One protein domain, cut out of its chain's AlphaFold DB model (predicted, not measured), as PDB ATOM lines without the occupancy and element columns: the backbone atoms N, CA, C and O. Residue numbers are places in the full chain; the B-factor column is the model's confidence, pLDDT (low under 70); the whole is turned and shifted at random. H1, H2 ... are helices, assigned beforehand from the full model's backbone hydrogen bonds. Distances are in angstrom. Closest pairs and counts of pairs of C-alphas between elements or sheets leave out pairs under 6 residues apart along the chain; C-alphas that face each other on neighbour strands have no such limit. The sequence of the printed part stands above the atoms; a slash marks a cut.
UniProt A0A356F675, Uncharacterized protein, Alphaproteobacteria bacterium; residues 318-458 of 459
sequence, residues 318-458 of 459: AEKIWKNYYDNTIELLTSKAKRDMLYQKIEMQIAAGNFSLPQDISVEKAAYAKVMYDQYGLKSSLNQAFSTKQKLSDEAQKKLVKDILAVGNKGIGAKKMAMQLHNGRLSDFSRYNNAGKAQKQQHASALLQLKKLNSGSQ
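What this domain is: This is residues 318 to 458 of the 459 residues of an uncharacterized protein of Alphaproteobacteria bacterium (UniProt A0A356F675). H3 is the core of this helical body: H1 packs along one side of it, H8 covers the far side of H1, H2 packs on the first residues of H3, 363 to 367, at a steep tilt, and H5 meets H3 with its own last residues, 403 to 407, nearly at a right angle. H6 turns a corner from H5 and packs on the last part of H3, while the short H4 and H7 sit by H5 and by the end of H1. The printed part has 141 residues, with eight named helices, H1 to H8 in order along the chain, and no named strand; its class is all helix. It is compact, with a radius of gyration of the C-alphas of 15.4 A and spans of 41 by 36 by 33 A.

How they stand to each other: H8, residues 437 to 456, touches H1, residues 318 to 333, opposite ways at a shallow tilt of 27 degrees, with the C-alphas of Tyr 325 and Ala 446 closest at 5.1 A. H1 touches H3, residues 363 to 376, the same way at a shallow tilt of 34.9 degrees, only just short of steep; the closest C-alphas, of Tyr 326 and Tyr 368, are 5.9 A apart. H2, residues 336 to 351, touches H3 at a steep tilt of 58 degrees, opposite ways, with the C-alphas of Tyr 343 and Val 363 closest at 6.3 A; H3 touches H2 with residues 363 to 367 alone. H5, residues 394 to 407, touches H3 with its residues 403 to 407 alone, about perpendicular at 72 degrees, but only just; the C-alphas of Ala 369 and Ile 404 are closest at 5.3 A. H6, residues 412 to 421, touches H3 the same way at a shallow tilt of 27 degrees, with the C-alphas of Tyr 376 and Ala 418 closest at 5.9 A. H5 and H6 touch only at the corner by their link, with the C-alphas of Val 407 and Gly 413 closest at 4.5 A. H4, residues 382 to 385, touches H5, and H7, residues 430 to 434, touches H1; the closest C-alphas are those of Leu 382 and Leu 400, 6.2 A, and of Leu 333 and Arg 431, 5.6 A. H3 and H8 are apart. Every O i to N i+4 pair is within hydrogen-bond range in H1, H3, H5, H6, H7 and H8, and 11 of 12 are in H2; H4 is too short for such a pair.

Where its parts are: H8 is 28.8 A long from first to last C-alpha, H1 22.6 A, H2 22.4 A, H5 20.5 A, H3 20.4 A and H6 14.2 A. H1 begins at C-alpha 318, (-9.025, 9.291, 42.974), H3 at C-alpha 363, (-2.198, 14.612, 30.122), and H8 ends at C-alpha 456, (-10.427, 3.503, 51.539).

The domain as a whole: The two C-alphas farthest apart, of Lys 389 and Gln 458, are 46.1 A apart. The printed part has no cut, and the link from H2 to H3, with 11 residues, is long. The mean pLDDT of the printed part is 73.6; it is under 70 at 50 residues, among them residues 421 to 458.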
ATOM      1  N   ALA A 318     -10.181  10.039  43.455       65.88
ATOM      2  CA  ALA A 318      -9.025   9.291  42.974       65.88
ATOM      3  C   ALA A 318      -8.235  10.053  41.898       65.88
ATOM      4  O   ALA A 318      -7.029  10.237  42.060       65.88
ATOM      5  N   GLU A 319      -8.891  10.536  40.836       71.06
ATOM      6  CA  GLU A 319      -8.231  11.302  39.766       71.06
ATOM      7  C   GLU A 319      -7.557  12.559  40.310       71.06
ATOM      8  O   GLU A 319      -6.390  12.792  40.017       71.06
ATOM      9  N   LYS A 320      -8.236  13.333  41.166       75.88
ATOM     10  CA  LYS A 320      -7.661  14.537  41.792       75.88
ATOM     11  C   LYS A 320      -6.417  14.226  42.624       75.88
ATOM     12  O   LYS A 320      -5.452  14.984  42.589       75.88
ATOM     13  N   ILE A 321      -6.411  13.108  43.352       69.94
ATOM     14  CA  ILE A 321      -5.267  12.687  44.170       69.94
ATOM     15  C   ILE A 321      -4.104  12.183  43.294       69.94
ATOM     16  O   ILE A 321      -2.949  12.510  43.577       69.94
ATOM     17  N   TRP A 322      -4.377  11.460  42.201       75.75
ATOM     18  CA  TRP A 322      -3.350  11.087  41.217       75.75
ATOM     19  C   TRP A 322      -2.789  12.303  40.474       75.75
ATOM     20  O   TRP A 322      -1.571  12.431  40.367       75.75
ATOM     21  N   LYS A 323      -3.653  13.228  40.041       84.25
ATOM     22  CA  LYS A 323      -3.276  14.494  39.403       84.25
ATOM     23  C   LYS A 323      -2.344  15.297  40.306       84.25
ATOM     24  O   LYS A 323      -1.217  15.569  39.910       84.25
ATOM     25  N   ASN A 324      -2.744  15.525  41.563       79.00
ATOM     26  CA  ASN A 324      -1.914  16.179  42.578       79.00
ATOM     27  C   ASN A 324      -0.541  15.503  42.742       79.00
ATOM     28  O   ASN A 324       0.459  16.190  42.938       79.00
ATOM     29  N   TYR A 325      -0.459  14.171  42.679       75.75
ATOM     30  CA  TYR A 325       0.823  13.467  42.751       75.75
ATOM     31  C   TYR A 325       1.702  13.704  41.513       75.75
ATOM     32  O   TYR A 325       2.882  14.032  41.666       75.75
ATOM     33  N   TYR A 326       1.145  13.594  40.303       83.81
ATOM     34  CA  TYR A 326       1.875  13.869  39.062       83.81
ATOM     35  C   TYR A 326       2.316  15.337  38.982       83.81
ATOM     36  O   TYR A 326       3.494  15.597  38.737       83.81
ATOM     37  N   ASP A 327       1.417  16.276  39.293       83.19
ATOM     38  CA  ASP A 327       1.683  17.715  39.384       83.19
ATOM     39  C   ASP A 327       2.899  17.992  40.281       83.19
ATOM     40  O   ASP A 327       3.877  18.597  39.839       83.19
ATOM     41  N   ASN A 328       2.867  17.504  41.529       76.94
ATOM     42  CA  ASN A 328       3.941  17.727  42.499       76.94
ATOM     43  C   ASN A 328       5.249  17.028  42.109       76.94
ATOM     44  O   ASN A 328       6.319  17.593  42.317       76.94
ATOM     45  N   THR A 329       5.202  15.817  41.542       74.62
ATOM     46  CA  THR A 329       6.433  15.098  41.171       74.62
ATOM     47  C   THR A 329       7.118  15.739  39.964       74.62
ATOM     48  O   THR A 329       8.344  15.836  39.941       74.62
ATOM     49  N   ILE A 330       6.357  16.248  38.987       82.19
ATOM     50  CA  ILE A 330       6.934  16.965  37.842       82.19
ATOM     51  C   ILE A 330       7.504  18.320  38.280       82.19
ATOM     52  O   ILE A 330       8.613  18.658  37.863       82.19
ATOM     53  N   GLU A 331       6.814  19.071  39.151       82.88
ATOM     54  CA  GLU A 331       7.365  20.311  39.726       82.88
ATOM     55  C   GLU A 331       8.701  20.067  40.444       82.88
ATOM     56  O   GLU A 331       9.644  20.841  40.273       82.88
ATOM     57  N   LEU A 332       8.789  18.975  41.207       74.12
ATOM     58  CA  LEU A 332       9.947  18.586  42.015       74.12
ATOM     59  C   LEU A 332      11.145  18.095  41.181       74.12
ATOM     60  O   LEU A 332      12.293  18.298  41.573       74.12
ATOM     61  N   LEU A 333      10.890  17.460  40.032       74.38
ATOM     62  CA  LEU A 333      11.921  16.980  39.101       74.38
ATOM     63  C   LEU A 333      12.270  17.990  37.994       74.38
ATOM     64  O   LEU A 333      13.261  17.800  37.282       74.38
ATOM     65  N   THR A 334      11.485  19.056  37.812       76.75
ATOM     66  CA  THR A 334      11.714  20.074  36.773       76.75
ATOM     67  C   THR A 334      11.506  21.497  37.309       76.75
ATOM     68  O   THR A 334      12.449  22.089  37.827       76.75
ATOM     69  N   SER A 335      10.313  22.066  37.139       75.94
ATOM     70  CA  SER A 335       9.775  23.258  37.805       75.94
ATOM     71  C   SER A 335       8.296  23.403  37.420       75.94
ATOM     72  O   SER A 335       7.854  22.787  36.449       75.94
ATOM     73  N   LYS A 336       7.535  24.263  38.111       78.81
ATOM     74  CA  LYS A 336       6.152  24.596  37.721       78.81
ATOM     75  C   LYS A 336       6.039  25.028  36.254       78.81
ATOM     76  O   LYS A 336       5.311  24.404  35.495       78.81
ATOM     77  N   ALA A 337       6.839  26.003  35.825       72.31
ATOM     78  CA  ALA A 337       6.835  26.458  34.432       72.31
ATOM     79  C   ALA A 337       7.158  25.328  33.431       72.31
ATOM     80  O   ALA A 337       6.570  25.273  32.355       72.31
ATOM     81  N   LYS A 338       8.058  24.394  33.780       77.44
ATOM     82  CA  LYS A 338       8.393  23.248  32.917       77.44
ATOM     83  C   LYS A 338       7.297  22.178  32.878       77.44
ATOM     84  O   LYS A 338       7.131  21.564  31.827       77.44
ATOM     85  N   ARG A 339       6.529  21.993  33.959       87.19
ATOM     86  CA  ARG A 339       5.288  21.200  33.940       87.19
ATOM     87  C   ARG A 339       4.259  21.841  33.014       87.19
ATOM     88  O   ARG A 339       3.767  21.179  32.109       87.19
ATOM     89  N   ASP A 340       3.971  23.120  33.233       78.12
ATOM     90  CA  ASP A 340       2.860  23.817  32.583       78.12
ATOM     91  C   ASP A 340       3.091  23.913  31.057       78.12
ATOM     92  O   ASP A 340       2.199  23.579  30.279       78.12
ATOM     93  N   MET A 341       4.325  24.202  30.615       81.69
ATOM     94  CA  MET A 341       4.716  24.111  29.195       81.69
ATOM     95  C   MET A 341       4.627  22.685  28.621       81.69
ATOM     96  O   MET A 341       4.339  22.518  27.437       81.69
ATOM     97  N   LEU A 342       4.906  21.645  29.417       84.31
ATOM     98  CA  LEU A 342       4.814  20.255  28.958       84.31
ATOM     99  C   LEU A 342       3.354  19.809  28.798       84.31
ATOM    100  O   LEU A 342       3.057  19.080  27.856       84.31
ATOM    101  N   TYR A 343       2.452  20.269  29.670       89.19
ATOM    102  CA  TYR A 343       1.014  20.013  29.547       89.19
ATOM    103  C   TYR A 343       0.464  20.687  28.289       89.19
ATOM    104  O   TYR A 343      -0.036  19.984  27.415       89.19
ATOM    105  N   GLN A 344       0.719  21.990  28.111       86.19
ATOM    106  CA  GLN A 344       0.351  22.722  26.892       86.19
ATOM    107  C   GLN A 344       0.898  22.052  25.623       86.19
ATOM    108  O   GLN A 344       0.173  21.881  24.648       86.19
ATOM    109  N   LYS A 345       2.163  21.606  25.631       84.81
ATOM    110  CA  LYS A 345       2.769  20.908  24.485       84.81
ATOM    111  C   LYS A 345       2.089  19.567  24.169       84.81
ATOM    112  O   LYS A 345       2.022  19.201  23.001       84.81
ATOM    113  N   ILE A 346       1.590  18.837  25.165       88.94
ATOM    114  CA  ILE A 346       0.826  17.595  24.958       88.94
ATOM    115  C   ILE A 346      -0.589  17.917  24.457       88.94
ATOM    116  O   ILE A 346      -1.030  17.343  23.466       88.94
ATOM    117  N   GLU A 347      -1.268  18.876  25.087       90.00
ATOM    118  CA  GLU A 347      -2.623  19.319  24.738       90.00
ATOM    119  C   GLU A 347      -2.700  19.854  23.302       90.00
ATOM    120  O   GLU A 347      -3.577  19.442  22.547       90.00
ATOM    121  N   MET A 348      -1.740  20.687  22.880       87.12
ATOM    122  CA  MET A 348      -1.650  21.190  21.503       87.12
ATOM    123  C   MET A 348      -1.491  20.068  20.468       87.12
ATOM    124  O   MET A 348      -2.046  20.164  19.378       87.12
ATOM    125  N   GLN A 349      -0.752  19.002  20.787       86.00
ATOM    126  CA  GLN A 349      -0.532  17.883  19.862       86.00
ATOM    127  C   GLN A 349      -1.752  16.959  19.759       86.00
ATOM    128  O   GLN A 349      -2.034  16.437  18.681       86.00
ATOM    129  N   ILE A 350      -2.500  16.805  20.855       89.56
ATOM    130  CA  ILE A 350      -3.795  16.112  20.861       89.56
ATOM    131  C   ILE A 350      -4.831  16.934  20.082       89.56
ATOM    132  O   ILE A 350      -5.528  16.391  19.230       89.56
ATOM    133  N   ALA A 351      -4.891  18.253  20.304       88.88
ATOM    134  CA  ALA A 351      -5.787  19.162  19.585       88.88
ATOM    135  C   ALA A 351      -5.473  19.248  18.077       88.88
ATOM    136  O   ALA A 351      -6.388  19.371  17.269       88.88
ATOM    137  N   ALA A 352      -4.199  19.119  17.690       87.00
ATOM    138  CA  ALA A 352      -3.771  18.999  16.295       87.00
ATOM    139  C   ALA A 352      -4.032  17.606  15.676       87.00
ATOM    140  O   ALA A 352      -3.685  17.380  14.520       87.00
ATOM    141  N   GLY A 353      -4.593  16.650  16.430       88.50
ATOM    142  CA  GLY A 353      -4.863  15.287  15.961       88.50
ATOM    143  C   GLY A 353      -3.614  14.431  15.715       88.50
ATOM    144  O   GLY A 353      -3.718  13.362  15.108       88.50
ATOM    145  N   ASN A 354      -2.434  14.869  16.172       89.44
ATOM    146  CA  ASN A 354      -1.167  14.197  15.878       89.44
ATOM    147  C   ASN A 354      -0.977  12.893  16.673       89.44
ATOM    148  O   ASN A 354      -0.321  11.966  16.196       89.44
ATOM    149  N   PHE A 355      -1.567  12.797  17.864       90.81
ATOM    150  CA  PHE A 355      -1.747  11.549  18.609       90.81
ATOM    151  C   PHE A 355      -2.976  11.655  19.519       90.81
ATOM    152  O   PHE A 355      -3.461  12.752  19.792       90.81
ATOM    153  N   SER A 356      -3.463  10.524  20.026       88.88
ATOM    154  CA  SER A 356      -4.533  10.478  21.031       88.88
ATOM    155  C   SER A 356      -4.057   9.845  22.341       88.88
ATOM    156  O   SER A 356      -3.046   9.137  22.384       88.88
ATOM    157  N   LEU A 357      -4.788  10.095  23.428       87.12
ATOM    158  CA  LEU A 357      -4.635   9.373  24.691       87.12
ATOM    159  C   LEU A 357      -5.908   8.546  24.961       87.12
ATOM    160  O   LEU A 357      -7.009   9.070  24.775       87.12
ATOM    161  N   PRO A 358      -5.790   7.275  25.391       82.94
ATOM    162  CA  PRO A 358      -6.914   6.495  25.908       82.94
ATOM    163  C   PRO A 358      -7.596   7.170  27.107       82.94
ATOM    164  O   PRO A 358      -6.959   7.921  27.843       82.94
ATOM    165  N   GLN A 359      -8.868   6.845  27.355       73.00
ATOM    166  CA  GLN A 359      -9.669   7.461  28.427       73.00
ATOM    167  C   GLN A 359      -9.084   7.278  29.847       73.00
ATOM    168  O   GLN A 359      -9.367   8.091  30.721       73.00
ATOM    169  N   ASP A 360      -8.242   6.263  30.092       74.69
ATOM    170  CA  ASP A 360      -7.552   6.049  31.378       74.69
ATOM    171  C   ASP A 360      -6.211   6.812  31.511       74.69
ATOM    172  O   ASP A 360      -5.521   6.710  32.539       74.69
ATOM    173  N   ILE A 361      -5.795   7.548  30.472       82.19
ATOM    174  CA  ILE A 361      -4.507   8.241  30.393       82.19
ATOM    175  C   ILE A 361      -4.713   9.753  30.290       82.19
ATOM    176  O   ILE A 361      -4.913  10.305  29.213       82.19
ATOM    177  N   SER A 362      -4.587  10.444  31.425       87.00
ATOM    178  CA  SER A 362      -4.596  11.909  31.450       87.00
ATOM    179  C   SER A 362      -3.291  12.516  30.914       87.00
ATOM    180  O   SER A 362      -2.232  11.874  30.903       87.00
ATOM    181  N   VAL A 363      -3.355  13.796  30.533       87.88
ATOM    182  CA  VAL A 363      -2.198  14.612  30.122       87.88
ATOM    183  C   VAL A 363      -1.093  14.578  31.182       87.88
ATOM    184  O   VAL A 363       0.081  14.412  30.850       87.88
ATOM    185  N   GLU A 364      -1.449  14.637  32.467       91.50
ATOM    186  CA  GLU A 364      -0.484  14.604  33.568       91.50
ATOM    187  C   GLU A 364       0.211  13.249  33.707       91.50
ATOM    188  O   GLU A 364       1.406  13.222  33.990       91.50
ATOM    189  N   LYS A 365      -0.495  12.133  33.459       86.75
ATOM    190  CA  LYS A 365       0.075  10.770  33.444       86.75
ATOM    191  C   LYS A 365       1.074  10.617  32.286       86.75
ATOM    192  O   LYS A 365       2.161  10.073  32.481       86.75
ATOM    193  N   ALA A 366       0.748  11.152  31.107       86.50
ATOM    194  CA  ALA A 366       1.617  11.143  29.926       86.50
ATOM    195  C   ALA A 366       2.864  12.041  30.098       86.50
ATOM    196  O   ALA A 366       3.992  11.633  29.802       86.50
ATOM    197  N   ALA A 367       2.685  13.243  30.649       89.44
ATOM    198  CA  ALA A 367       3.765  14.162  30.995       89.44
ATOM    199  C   ALA A 367       4.682  13.603  32.094       89.44
ATOM    200  O   ALA A 367       5.907  13.666  31.979       89.44
ATOM    201  N   TYR A 368       4.093  13.014  33.141       88.44
ATOM    202  CA  TYR A 368       4.812  12.333  34.215       88.44
ATOM    203  C   TYR A 368       5.678  11.208  33.659       88.44
ATOM    204  O   TYR A 368       6.858  11.124  34.001       88.44
ATOM    205  N   ALA A 369       5.132  10.397  32.746       84.12
ATOM    206  CA  ALA A 369       5.888   9.339  32.097       84.12
ATOM    207  C   ALA A 369       7.150   9.883  31.410       84.12
ATOM    208  O   ALA A 369       8.248   9.409  31.706       84.12
ATOM    209  N   LYS A 370       7.030  10.934  30.584       87.50
ATOM    210  CA  LYS A 370       8.194  11.579  29.948       87.50
ATOM    211  C   LYS A 370       9.221  12.066  30.972       87.50
ATOM    212  O   LYS A 370      10.405  11.790  30.809       87.50
ATOM    213  N   VAL A 371       8.782  12.750  32.025       86.94
ATOM    214  CA  VAL A 371       9.685  13.298  33.049       86.94
ATOM    215  C   VAL A 371      10.430  12.186  33.790       86.94
ATOM    216  O   VAL A 371      11.618  12.340  34.067       86.94
ATOM    217  N   MET A 372       9.789  11.039  34.039       81.25
ATOM    218  CA  MET A 372      10.469   9.860  34.588       81.25
ATOM    219  C   MET A 372      11.462   9.236  33.593       81.25
ATOM    220  O   MET A 372      12.560   8.874  34.006       81.25
ATOM    221  N   TYR A 373      11.126   9.134  32.301       81.69
ATOM    222  CA  TYR A 373      12.061   8.651  31.270       81.69
ATOM    223  C   TYR A 373      13.302   9.557  31.156       81.69
ATOM    224  O   TYR A 373      14.427   9.056  31.237       81.69
ATOM    225  N   ASP A 374      13.110  10.878  31.054       81.44
ATOM    226  CA  ASP A 374      14.198  11.863  30.995       81.44
ATOM    227  C   ASP A 374      15.090  11.795  32.253       81.44
ATOM    228  O   ASP A 374      16.315  11.791  32.149       81.44
ATOM    229  N   GLN A 375      14.489  11.706  33.449       77.31
ATOM    230  CA  GLN A 375      15.193  11.690  34.743       77.31
ATOM    231  C   GLN A 375      16.104  10.462  34.937       77.31
ATOM    232  O   GLN A 375      17.021  10.515  35.757       77.31
ATOM    233  N   TYR A 376      15.880   9.378  34.190       72.00
ATOM    234  CA  TYR A 376      16.717   8.172  34.210       72.00
ATOM    235  C   TYR A 376      17.610   8.000  32.965       72.00
ATOM    236  O   TYR A 376      18.353   7.019  32.881       72.00
ATOM    237  N   GLY A 377      17.528   8.904  31.979       73.50
ATOM    238  CA  GLY A 377      18.211   8.752  30.687       73.50
ATOM    239  C   GLY A 377      17.659   7.608  29.819       73.50
ATOM    240  O   GLY A 377      18.379   7.061  28.985       73.50
ATOM    241  N   LEU A 378      16.400   7.212  30.022       76.75
ATOM    242  CA  LEU A 378      15.772   6.103  29.302       76.75
ATOM    243  C   LEU A 378      15.252   6.546  27.923       76.75
ATOM    244  O   LEU A 378      14.582   7.571  27.787       76.75
ATOM    245  N   LYS A 379      15.482   5.721  26.893       80.31
ATOM    246  CA  LYS A 379      14.918   5.927  25.547       80.31
ATOM    247  C   LYS A 379      13.411   5.619  25.538       80.31
ATOM    248  O   LYS A 379      13.001   4.573  26.034       80.31
ATOM    249  N   SER A 380      12.607   6.495  24.934       83.50
ATOM    250  CA  SER A 380      11.155   6.325  24.732       83.50
ATOM    251  C   SER A 380      10.674   7.000  23.449       83.50
ATOM    252  O   SER A 380      11.335   7.888  22.909       83.50
ATOM    253  N   SER A 381       9.485   6.611  22.987       82.19
ATOM    254  CA  SER A 381       8.745   7.285  21.910       82.19
ATOM    255  C   SER A 381       8.191   8.661  22.310       82.19
ATOM    256  O   SER A 381       7.932   9.488  21.440       82.19
ATOM    257  N   LEU A 382       8.068   8.949  23.611       84.88
ATOM    258  CA  LEU A 382       7.457  10.165  24.171       84.88
ATOM    259  C   LEU A 382       8.059  11.468  23.620       84.88
ATOM    260  O   LEU A 382       7.337  12.418  23.321       84.88
ATOM    261  N   ASN A 383       9.382  11.513  23.440       80.38
ATOM    262  CA  ASN A 383      10.076  12.705  22.937       80.38
ATOM    263  C   ASN A 383       9.777  12.991  21.457       80.38
ATOM    264  O   ASN A 383       9.664  14.160  21.077       80.38
ATOM    265  N   GLN A 384       9.594  11.936  20.658       82.06
ATOM    266  CA  GLN A 384       9.171  12.007  19.261       82.06
ATOM    267  C   GLN A 384       7.680  12.364  19.176       82.06
ATOM    268  O   GLN A 384       7.325  13.340  18.524       82.06
ATOM    269  N   ALA A 385       6.825  11.646  19.911       84.50
ATOM    270  CA  ALA A 385       5.378  11.846  19.933       84.50
ATOM    271  C   ALA A 385       4.972  13.274  20.316       84.50
ATOM    272  O   ALA A 385       4.198  13.907  19.609       84.50
ATOM    273  N   PHE A 386       5.532  13.830  21.394       86.06
ATOM    274  CA  PHE A 386       5.156  15.176  21.842       86.06
ATOM    275  C   PHE A 386       5.785  16.292  20.990       86.06
ATOM    276  O   PHE A 386       5.425  17.455  21.150       86.06
ATOM    277  N   SER A 387       6.739  15.976  20.106       81.44
ATOM    278  CA  SER A 387       7.451  16.956  19.265       81.44
ATOM    279  C   SER A 387       7.188  16.791  17.766       81.44
ATOM    280  O   SER A 387       7.808  17.496  16.972       81.44
ATOM    281  N   THR A 388       6.295  15.879  17.376       82.56
ATOM    282  CA  THR A 388       5.902  15.680  15.977       82.56
ATOM    283  C   THR A 388       5.183  16.913  15.408       82.56
ATOM    284  O   THR A 388       4.732  17.794  16.141       82.56
ATOM    285  N   LYS A 389       5.065  16.969  14.081       85.38
ATOM    286  CA  LYS A 389       4.154  17.872  13.354       85.38
ATOM    287  C   LYS A 389       3.181  17.104  12.446       85.38
ATOM    288  O   LYS A 389       2.489  17.713  11.641       85.38
ATOM    289  N   GLN A 390       3.192  15.777  12.541       88.75
ATOM    290  CA  GLN A 390       2.430  14.847  11.714       88.75
ATOM    291  C   GLN A 390       1.820  13.759  12.600       88.75
ATOM    292  O   GLN A 390       2.401  13.393  13.631       88.75
ATOM    293  N   LYS A 391       0.683  13.218  12.162       92.12
ATOM    294  CA  LYS A 391      -0.012  12.118  12.830       92.12
ATOM    295  C   LYS A 391       0.890  10.886  12.954       92.12
ATOM    296  O   LYS A 391       1.515  10.468  11.983       92.12
ATOM    297  N   LEU A 392       0.948  10.308  14.152       89.69
ATOM    298  CA  LEU A 392       1.649   9.047  14.397       89.69
ATOM    299  C   LEU A 392       0.994   7.891  13.624       89.69
ATOM    300  O   LEU A 392      -0.231   7.839  13.508       89.69
ATOM    301  N   SER A 393       1.802   6.929  13.159       91.81
ATOM    302  CA  SER A 393       1.273   5.634  12.710       91.81
ATOM    303  C   SER A 393       0.670   4.865  13.886       91.81
ATOM    304  O   SER A 393       0.998   5.123  15.051       91.81
ATOM    305  N   ASP A 394      -0.165   3.874  13.596       89.06
ATOM    306  CA  ASP A 394      -0.799   3.048  14.620       89.06
ATOM    307  C   ASP A 394       0.224   2.319  15.509       89.06
ATOM    308  O   ASP A 394       0.001   2.158  16.706       89.06
ATOM    309  N   GLU A 395       1.375   1.916  14.970       88.88
ATOM    310  CA  GLU A 395       2.479   1.286  15.708       88.88
ATOM    311  C   GLU A 395       3.127   2.292  16.659       88.88
ATOM    312  O   GLU A 395       3.399   1.970  17.818       88.88
ATOM    313  N   ALA A 396       3.347   3.525  16.193       85.06
ATOM    314  CA  ALA A 396       3.898   4.604  17.002       85.06
ATOM    315  C   ALA A 396       2.913   5.053  18.099       85.06
ATOM    316  O   ALA A 396       3.332   5.277  19.234       85.06
ATOM    317  N   GLN A 397       1.610   5.086  17.807       89.00
ATOM    318  CA  GLN A 397       0.529   5.345  18.764       89.00
ATOM    319  C   GLN A 397       0.409   4.218  19.811       89.00
ATOM    320  O   GLN A 397       0.342   4.489  21.013       89.00
ATOM    321  N   LYS A 398       0.458   2.943  19.394       86.31
ATOM    322  CA  LYS A 398       0.489   1.774  20.299       86.31
ATOM    323  C   LYS A 398       1.748   1.791  21.180       86.31
ATOM    324  O   LYS A 398       1.665   1.520  22.379       86.31
ATOM    325  N   LYS A 399       2.907   2.157  20.620       86.00
ATOM    326  CA  LYS A 399       4.179   2.299  21.348       86.00
ATOM    327  C   LYS A 399       4.154   3.457  22.351       86.00
ATOM    328  O   LYS A 399       4.603   3.264  23.475       86.00
ATOM    329  N   LEU A 400       3.571   4.601  21.990       86.31
ATOM    330  CA  LEU A 400       3.364   5.742  22.887       86.31
ATOM    331  C   LEU A 400       2.567   5.333  24.132       86.31
ATOM    332  O   LEU A 400       3.026   5.534  25.255       86.31
ATOM    333  N   VAL A 401       1.405   4.703  23.939       85.81
ATOM    334  CA  VAL A 401       0.564   4.215  25.046       85.81
ATOM    335  C   VAL A 401       1.318   3.188  25.899       85.81
ATOM    336  O   VAL A 401       1.294   3.272  27.128       85.81
ATOM    337  N   LYS A 402       2.049   2.261  25.266       83.50
ATOM    338  CA  LYS A 402       2.871   1.261  25.965       83.50
ATOM    339  C   LYS A 402       3.973   1.899  26.817       83.50
ATOM    340  O   LYS A 402       4.131   1.489  27.964       83.50
ATOM    341  N   ASP A 403       4.689   2.900  26.305       80.56
ATOM    342  CA  ASP A 403       5.733   3.615  27.050       80.56
ATOM    343  C   ASP A 403       5.134   4.387  28.245       80.56
ATOM    344  O   ASP A 403       5.679   4.326  29.347       80.56
ATOM    345  N   ILE A 404       3.973   5.044  28.085       80.44
ATOM    346  CA  ILE A 404       3.279   5.726  29.199       80.44
ATOM    347  C   ILE A 404       2.920   4.729  30.312       80.44
ATOM    348  O   ILE A 404       3.194   4.978  31.489       80.44
ATOM    349  N   LEU A 405       2.336   3.583  29.952       81.06
ATOM    350  CA  LEU A 405       1.948   2.549  30.914       81.06
ATOM    351  C   LEU A 405       3.166   1.856  31.555       81.06
ATOM    352  O   LEU A 405       3.120   1.531  32.743       81.06
ATOM    353  N   ALA A 406       4.273   1.695  30.823       72.88
ATOM    354  CA  ALA A 406       5.505   1.062  31.307       72.88
ATOM    355  C   ALA A 406       6.201   1.831  32.447       72.88
ATOM    356  O   ALA A 406       6.965   1.234  33.207       72.88
ATOM    357  N   VAL A 407       5.924   3.127  32.626       70.81
ATOM    358  CA  VAL A 407       6.394   3.888  33.800       70.81
ATOM    359  C   VAL A 407       5.698   3.426  35.086       70.81
ATOM    360  O   VAL A 407       6.335   3.343  36.144       70.81
ATOM    361  N   GLY A 408       4.409   3.086  34.987       71.12
ATOM    362  CA  GLY A 408       3.515   2.800  36.107       71.12
ATOM    363  C   GLY A 408       3.205   4.034  36.965       71.12
ATOM    364  O   GLY A 408       3.994   4.974  37.052       71.12
ATOM    365  N   ASN A 409       2.070   4.019  37.668       66.25
ATOM    366  CA  ASN A 409       1.502   5.204  38.336       66.25
ATOM    367  C   ASN A 409       2.403   5.874  39.404       66.25
ATOM    368  O   ASN A 409       2.089   6.963  39.864       66.25
ATOM    369  N   LYS A 410       3.509   5.246  39.834       64.31
ATOM    370  CA  LYS A 410       4.506   5.826  40.763       64.31
ATOM    371  C   LYS A 410       5.951   5.733  40.251       64.31
ATOM    372  O   LYS A 410       6.885   5.682  41.048       64.31
ATOM    373  N   GLY A 411       6.149   5.603  38.938       62.50
ATOM    374  CA  GLY A 411       7.487   5.584  38.333       62.50
ATOM    375  C   GLY A 411       8.303   4.323  38.625       62.50
ATOM    376  O   GLY A 411       9.495   4.283  38.329       62.50
ATOM    377  N   ILE A 412       7.679   3.293  39.208       64.25
ATOM    378  CA  ILE A 412       8.319   2.034  39.619       64.25
ATOM    379  C   ILE A 412       8.818   1.254  38.397       64.25
ATOM    380  O   ILE A 412       9.912   0.693  38.437       64.25
ATOM    381  N   GLY A 413       8.055   1.247  37.300       60.75
ATOM    382  CA  GLY A 413       8.458   0.593  36.057       60.75
ATOM    383  C   GLY A 413       9.633   1.312  35.397       60.75
ATOM    384  O   GLY A 413      10.625   0.672  35.056       60.75
ATOM    385  N   ALA A 414       9.602   2.649  35.354       66.12
ATOM    386  CA  ALA A 414      10.745   3.452  34.913       66.12
ATOM    387  C   ALA A 414      11.982   3.234  35.805       66.12
ATOM    388  O   ALA A 414      13.072   3.008  35.287       66.12
ATOM    389  N   LYS A 415      11.816   3.180  37.137       67.25
ATOM    390  CA  LYS A 415      12.902   2.846  38.073       67.25
ATOM    391  C   LYS A 415      13.503   1.469  37.770       67.25
ATOM    392  O   LYS A 415      14.721   1.330  37.750       67.25
ATOM    393  N   LYS A 416      12.663   0.463  37.506       67.81
ATOM    394  CA  LYS A 416      13.102  -0.899  37.167       67.81
ATOM    395  C   LYS A 416      13.865  -0.935  35.839       67.81
ATOM    396  O   LYS A 416      14.957  -1.491  35.805       67.81
ATOM    397  N   MET A 417      13.345  -0.294  34.790       70.06
ATOM    398  CA  MET A 417      14.031  -0.180  33.494       70.06
ATOM    399  C   MET A 417      15.385   0.531  33.633       70.06
ATOM    400  O   MET A 417      16.375   0.084  33.064       70.06
ATOM    401  N   ALA A 418      15.461   1.583  34.451       65.06
ATOM    402  CA  ALA A 418      16.701   2.299  34.738       65.06
ATOM    403  C   ALA A 418      17.714   1.452  35.531       65.06
ATOM    404  O   ALA A 418      18.897   1.453  35.206       65.06
ATOM    405  N   MET A 419      17.263   0.674  36.522       64.56
ATOM    406  CA  MET A 419      18.125  -0.278  37.238       64.56
ATOM    407  C   MET A 419      18.648  -1.391  36.322       64.56
ATOM    408  O   MET A 419      19.771  -1.843  36.516       64.56
ATOM    409  N   GLN A 420      17.869  -1.816  35.324       70.19
ATOM    410  CA  GLN A 420      18.316  -2.784  34.318       70.19
ATOM    411  C   GLN A 420      19.312  -2.170  33.319       70.19
ATOM    412  O   GLN A 420      20.256  -2.849  32.935       70.19
ATOM    413  N   LEU A 421      19.137  -0.902  32.929       65.50
ATOM    414  CA  LEU A 421      20.049  -0.206  32.012       65.50
ATOM    415  C   LEU A 421      21.406   0.120  32.664       65.50
ATOM    416  O   LEU A 421      22.446  -0.017  32.028       65.50
ATOM    417  N   HIS A 422      21.395   0.552  33.929       62.69
ATOM    418  CA  HIS A 422      22.572   1.072  34.642       62.69
ATOM    419  C   HIS A 422      23.199   0.058  35.620       62.69
ATOM    420  O   HIS A 422      23.827   0.453  36.602       62.69
ATOM    421  N   ASN A 423      23.010  -1.252  35.403       57.22
ATOM    422  CA  ASN A 423      23.547  -2.337  36.247       57.22
ATOM    423  C   ASN A 423      23.314  -2.123  37.762       57.22
ATOM    424  O   ASN A 423      24.226  -2.213  38.582       57.22
ATOM    425  N   GLY A 424      22.080  -1.769  38.131       54.69
ATOM    426  CA  GLY A 424      21.652  -1.473  39.503       54.69
ATOM    427  C   GLY A 424      22.023  -0.075  40.021       54.69
ATOM    428  O   GLY A 424      21.445   0.370  41.014       54.69
ATOM    429  N   ARG A 425      22.925   0.654  39.350       53.62
ATOM    430  CA  ARG A 425      23.435   1.966  39.779       53.62
ATOM    431  C   ARG A 425      22.523   3.097  39.298       53.62
ATOM    432  O   ARG A 425      22.810   3.779  38.321       53.62
ATOM    433  N   LEU A 426      21.427   3.328  40.018       57.56
ATOM    434  CA  LEU A 426      20.731   4.613  39.930       57.56
ATOM    435  C   LEU A 426      21.596   5.677  40.608       57.56
ATOM    436  O   LEU A 426      21.780   5.627  41.822       57.56
ATOM    437  N   SER A 427      22.115   6.629  39.836       49.56
ATOM    438  CA  SER A 427      22.665   7.859  40.401       49.56
ATOM    439  C   SER A 427      21.565   8.629  41.136       49.56
ATOM    440  O   SER A 427      20.399   8.616  40.728       49.56
ATOM    441  N   ASP A 428      21.925   9.269  42.250       50.62
ATOM    442  CA  ASP A 428      20.953   9.938  43.111       50.62
ATOM    443  C   ASP A 428      20.120  10.982  42.366       50.62
ATOM    444  O   ASP A 428      20.609  11.718  41.502       50.62
ATOM    445  N   PHE A 429      18.850  11.095  42.763       51.16
ATOM    446  CA  PHE A 429      17.913  12.092  42.251       51.16
ATOM    447  C   PHE A 429      18.318  13.490  42.739       51.16
ATOM    448  O   PHE A 429      17.695  14.066  43.634       51.16
ATOM    449  N   SER A 430      19.364  14.054  42.136       46.91
ATOM    450  CA  SER A 430      19.975  15.340  42.495       46.91
ATOM    451  C   SER A 430      18.947  16.465  42.630       46.91
ATOM    452  O   SER A 430      19.034  17.285  43.539       46.91
ATOM    453  N   ARG A 431      17.902  16.456  41.792       51.69
ATOM    454  CA  ARG A 431      16.789  17.413  41.856       51.69
ATOM    455  C   ARG A 431      15.869  17.204  43.060       51.69
ATOM    456  O   ARG A 431      15.502  18.193  43.684       51.69
ATOM    457  N   TYR A 432      15.574  15.963  43.463       50.47
ATOM    458  CA  TYR A 432      14.863  15.714  44.724       50.47
ATOM    459  C   TYR A 432      15.691  16.212  45.910       50.47
ATOM    460  O   TYR A 432      15.181  16.946  46.754       50.47
ATOM    461  N   ASN A 433      16.983  15.878  45.956       45.72
ATOM    462  CA  ASN A 433      17.857  16.272  47.062       45.72
ATOM    463  C   ASN A 433      18.028  17.799  47.145       45.72
ATOM    464  O   ASN A 433      17.943  18.350  48.245       45.72
ATOM    465  N   ASN A 434      18.099  18.499  46.009       50.91
ATOM    466  CA  ASN A 434      18.260  19.957  45.952       50.91
ATOM    467  C   ASN A 434      16.941  20.759  46.025       50.91
ATOM    468  O   ASN A 434      16.985  21.976  46.194       50.91
ATOM    469  N   ALA A 435      15.767  20.123  45.936       55.47
ATOM    470  CA  ALA A 435      14.479  20.826  45.949       55.47
ATOM    471  C   ALA A 435      14.147  21.526  47.284       55.47
ATOM    472  O   ALA A 435      14.599  21.128  48.366       55.47
ATOM    473  N   GLY A 436      13.280  22.541  47.221       56.78
ATOM    474  CA  GLY A 436      12.859  23.319  48.385       56.78
ATOM    475  C   GLY A 436      12.079  22.499  49.421       56.78
ATOM    476  O   GLY A 436      11.343  21.566  49.090       56.78
ATOM    477  N   LYS A 437      12.197  22.875  50.703       55.88
ATOM    478  CA  LYS A 437      11.514  22.194  51.823       55.88
ATOM    479  C   LYS A 437       9.992  22.116  51.624       55.88
ATOM    480  O   LYS A 437       9.412  21.065  51.881       55.88
ATOM    481  N   ALA A 438       9.377  23.184  51.109       59.16
ATOM    482  CA  ALA A 438       7.947  23.226  50.800       59.16
ATOM    483  C   ALA A 438       7.550  22.196  49.725       59.16
ATOM    484  O   ALA A 438       6.649  21.398  49.963       59.16
ATOM    485  N   GLN A 439       8.283  22.125  48.608       55.50
ATOM    486  CA  GLN A 439       8.013  21.182  47.511       55.50
ATOM    487  C   GLN A 439       8.132  19.723  47.976       55.50
ATOM    488  O   GLN A 439       7.267  18.895  47.688       55.50
ATOM    489  N   LYS A 440       9.155  19.416  48.788       57.12
ATOM    490  CA  LYS A 440       9.311  18.107  49.448       57.12
ATOM    491  C   LYS A 440       8.112  17.767  50.343       57.12
ATOM    492  O   LYS A 440       7.630  16.637  50.316       57.12
ATOM    493  N   GLN A 441       7.600  18.738  51.106       61.34
ATOM    494  CA  GLN A 441       6.415  18.561  51.957       61.34
ATOM    495  C   GLN A 441       5.117  18.403  51.145       61.34
ATOM    496  O   GLN A 441       4.282  17.574  51.506       61.34
ATOM    497  N   GLN A 442       4.952  19.126  50.035       61.12
ATOM    498  CA  GLN A 442       3.791  18.998  49.144       61.12
ATOM    499  C   GLN A 442       3.764  17.621  48.456       61.12
ATOM    500  O   GLN A 442       2.747  16.929  48.508       61.12
ATOM    501  N   HIS A 443       4.903  17.156  47.931       64.19
ATOM    502  CA  HIS A 443       5.051  15.807  47.373       64.19
ATOM    503  C   HIS A 443       4.791  14.703  48.419       64.19
ATOM    504  O   HIS A 443       4.069  13.742  48.146       64.19
ATOM    505  N   ALA A 444       5.300  14.857  49.649       58.62
ATOM    506  CA  ALA A 444       5.003  13.936  50.750       58.62
ATOM    507  C   ALA A 444       3.505  13.921  51.122       58.62
ATOM    508  O   ALA A 444       2.942  12.855  51.374       58.62
ATOM    509  N   SER A 445       2.833  15.078  51.096       59.62
ATOM    510  CA  SER A 445       1.384  15.185  51.313       59.62
ATOM    511  C   SER A 445       0.580  14.461  50.222       59.62
ATOM    512  O   SER A 445      -0.322  13.684  50.539       59.62
ATOM    513  N   ALA A 446       0.951  14.615  48.946       60.53
ATOM    514  CA  ALA A 446       0.319  13.893  47.836       60.53
ATOM    515  C   ALA A 446       0.509  12.363  47.947       60.53
ATOM    516  O   ALA A 446      -0.442  11.600  47.762       60.53
ATOM    517  N   LEU A 447       1.700  11.896  48.344       62.03
ATOM    518  CA  LEU A 447       1.947  10.477  48.637       62.03
ATOM    519  C   LEU A 447       1.086   9.943  49.798       62.03
ATOM    520  O   LEU A 447       0.613   8.805  49.734       62.03
ATOM    521  N   LEU A 448       0.843  10.751  50.836       59.94
ATOM    522  CA  LEU A 448      -0.055  10.397  51.941       59.94
ATOM    523  C   LEU A 448      -1.527  10.345  51.499       59.94
ATOM    524  O   LEU A 448      -2.249   9.445  51.926       59.94
ATOM    525  N   GLN A 449      -1.969  11.247  50.618       63.53
ATOM    526  CA  GLN A 449      -3.310  11.188  50.019       63.53
ATOM    527  C   GLN A 449      -3.492   9.912  49.180       63.53
ATOM    528  O   GLN A 449      -4.485   9.206  49.351       63.53
ATOM    529  N   LEU A 450      -2.494   9.532  48.371       62.19
ATOM    530  CA  LEU A 450      -2.499   8.261  47.634       62.19
ATOM    531  C   LEU A 450      -2.527   7.027  48.546       62.19
ATOM    532  O   LEU A 450      -3.186   6.041  48.227       62.19
ATOM    533  N   LYS A 451      -1.831   7.059  49.692       59.19
ATOM    534  CA  LYS A 451      -1.886   5.969  50.681       59.19
ATOM    535  C   LYS A 451      -3.293   5.838  51.279       59.19
ATOM    536  O   LYS A 451      -3.771   4.718  51.430       59.19
ATOM    537  N   LYS A 452      -3.963   6.966  51.552       59.94
ATOM    538  CA  LYS A 452      -5.346   7.003  52.061       59.94
ATOM    539  C   LYS A 452      -6.364   6.474  51.050       59.94
ATOM    540  O   LYS A 452      -7.281   5.767  51.459       59.94
ATOM    541  N   LEU A 453      -6.176   6.753  49.756       59.75
ATOM    542  CA  LEU A 453      -7.034   6.241  48.682       59.75
ATOM    543  C   LEU A 453      -7.069   4.702  48.677       59.75
ATOM    544  O   LEU A 453      -8.138   4.106  48.773       59.75
ATOM    545  N   ASN A 454      -5.897   4.061  48.669       50.16
ATOM    546  CA  ASN A 454      -5.790   2.599  48.652       50.16
ATOM    547  C   ASN A 454      -6.359   1.934  49.921       50.16
ATOM    548  O   ASN A 454      -6.860   0.818  49.839       50.16
ATOM    549  N   SER A 455      -6.308   2.601  51.079       40.31
ATOM    550  CA  SER A 455      -6.917   2.098  52.323       40.31
ATOM    551  C   SER A 455      -8.424   2.371  52.440       40.31
ATOM    552  O   SER A 455      -9.081   1.778  53.288       40.31
ATOM    553  N   GLY A 456      -8.981   3.261  51.611       37.31
ATOM    554  CA  GLY A 456     -10.427   3.503  51.539       37.31
ATOM    555  C   GLY A 456     -11.188   2.410  50.783       37.31
ATOM    556  O   GLY A 456     -12.371   2.222  51.028       37.31
ATOM    557  N   SER A 457     -10.501   1.660  49.918       34.22
ATOM    558  CA  SER A 457     -11.064   0.590  49.080       34.22
ATOM    559  C   SER A 457     -11.105  -0.791  49.770       34.22
ATOM    560  O   SER A 457     -11.096  -1.818  49.093       34.22
ATOM    561  N   GLN A 458     -11.090  -0.822  51.107       31.73
ATOM    562  CA  GLN A 458     -11.200  -2.030  51.942       31.73
ATOM    563  C   GLN A 458     -12.241  -1.830  53.059       31.73
ATOM    564  O   GLN A 458     -11.956  -2.031  54.242       31.73
TER     565      GLN A 458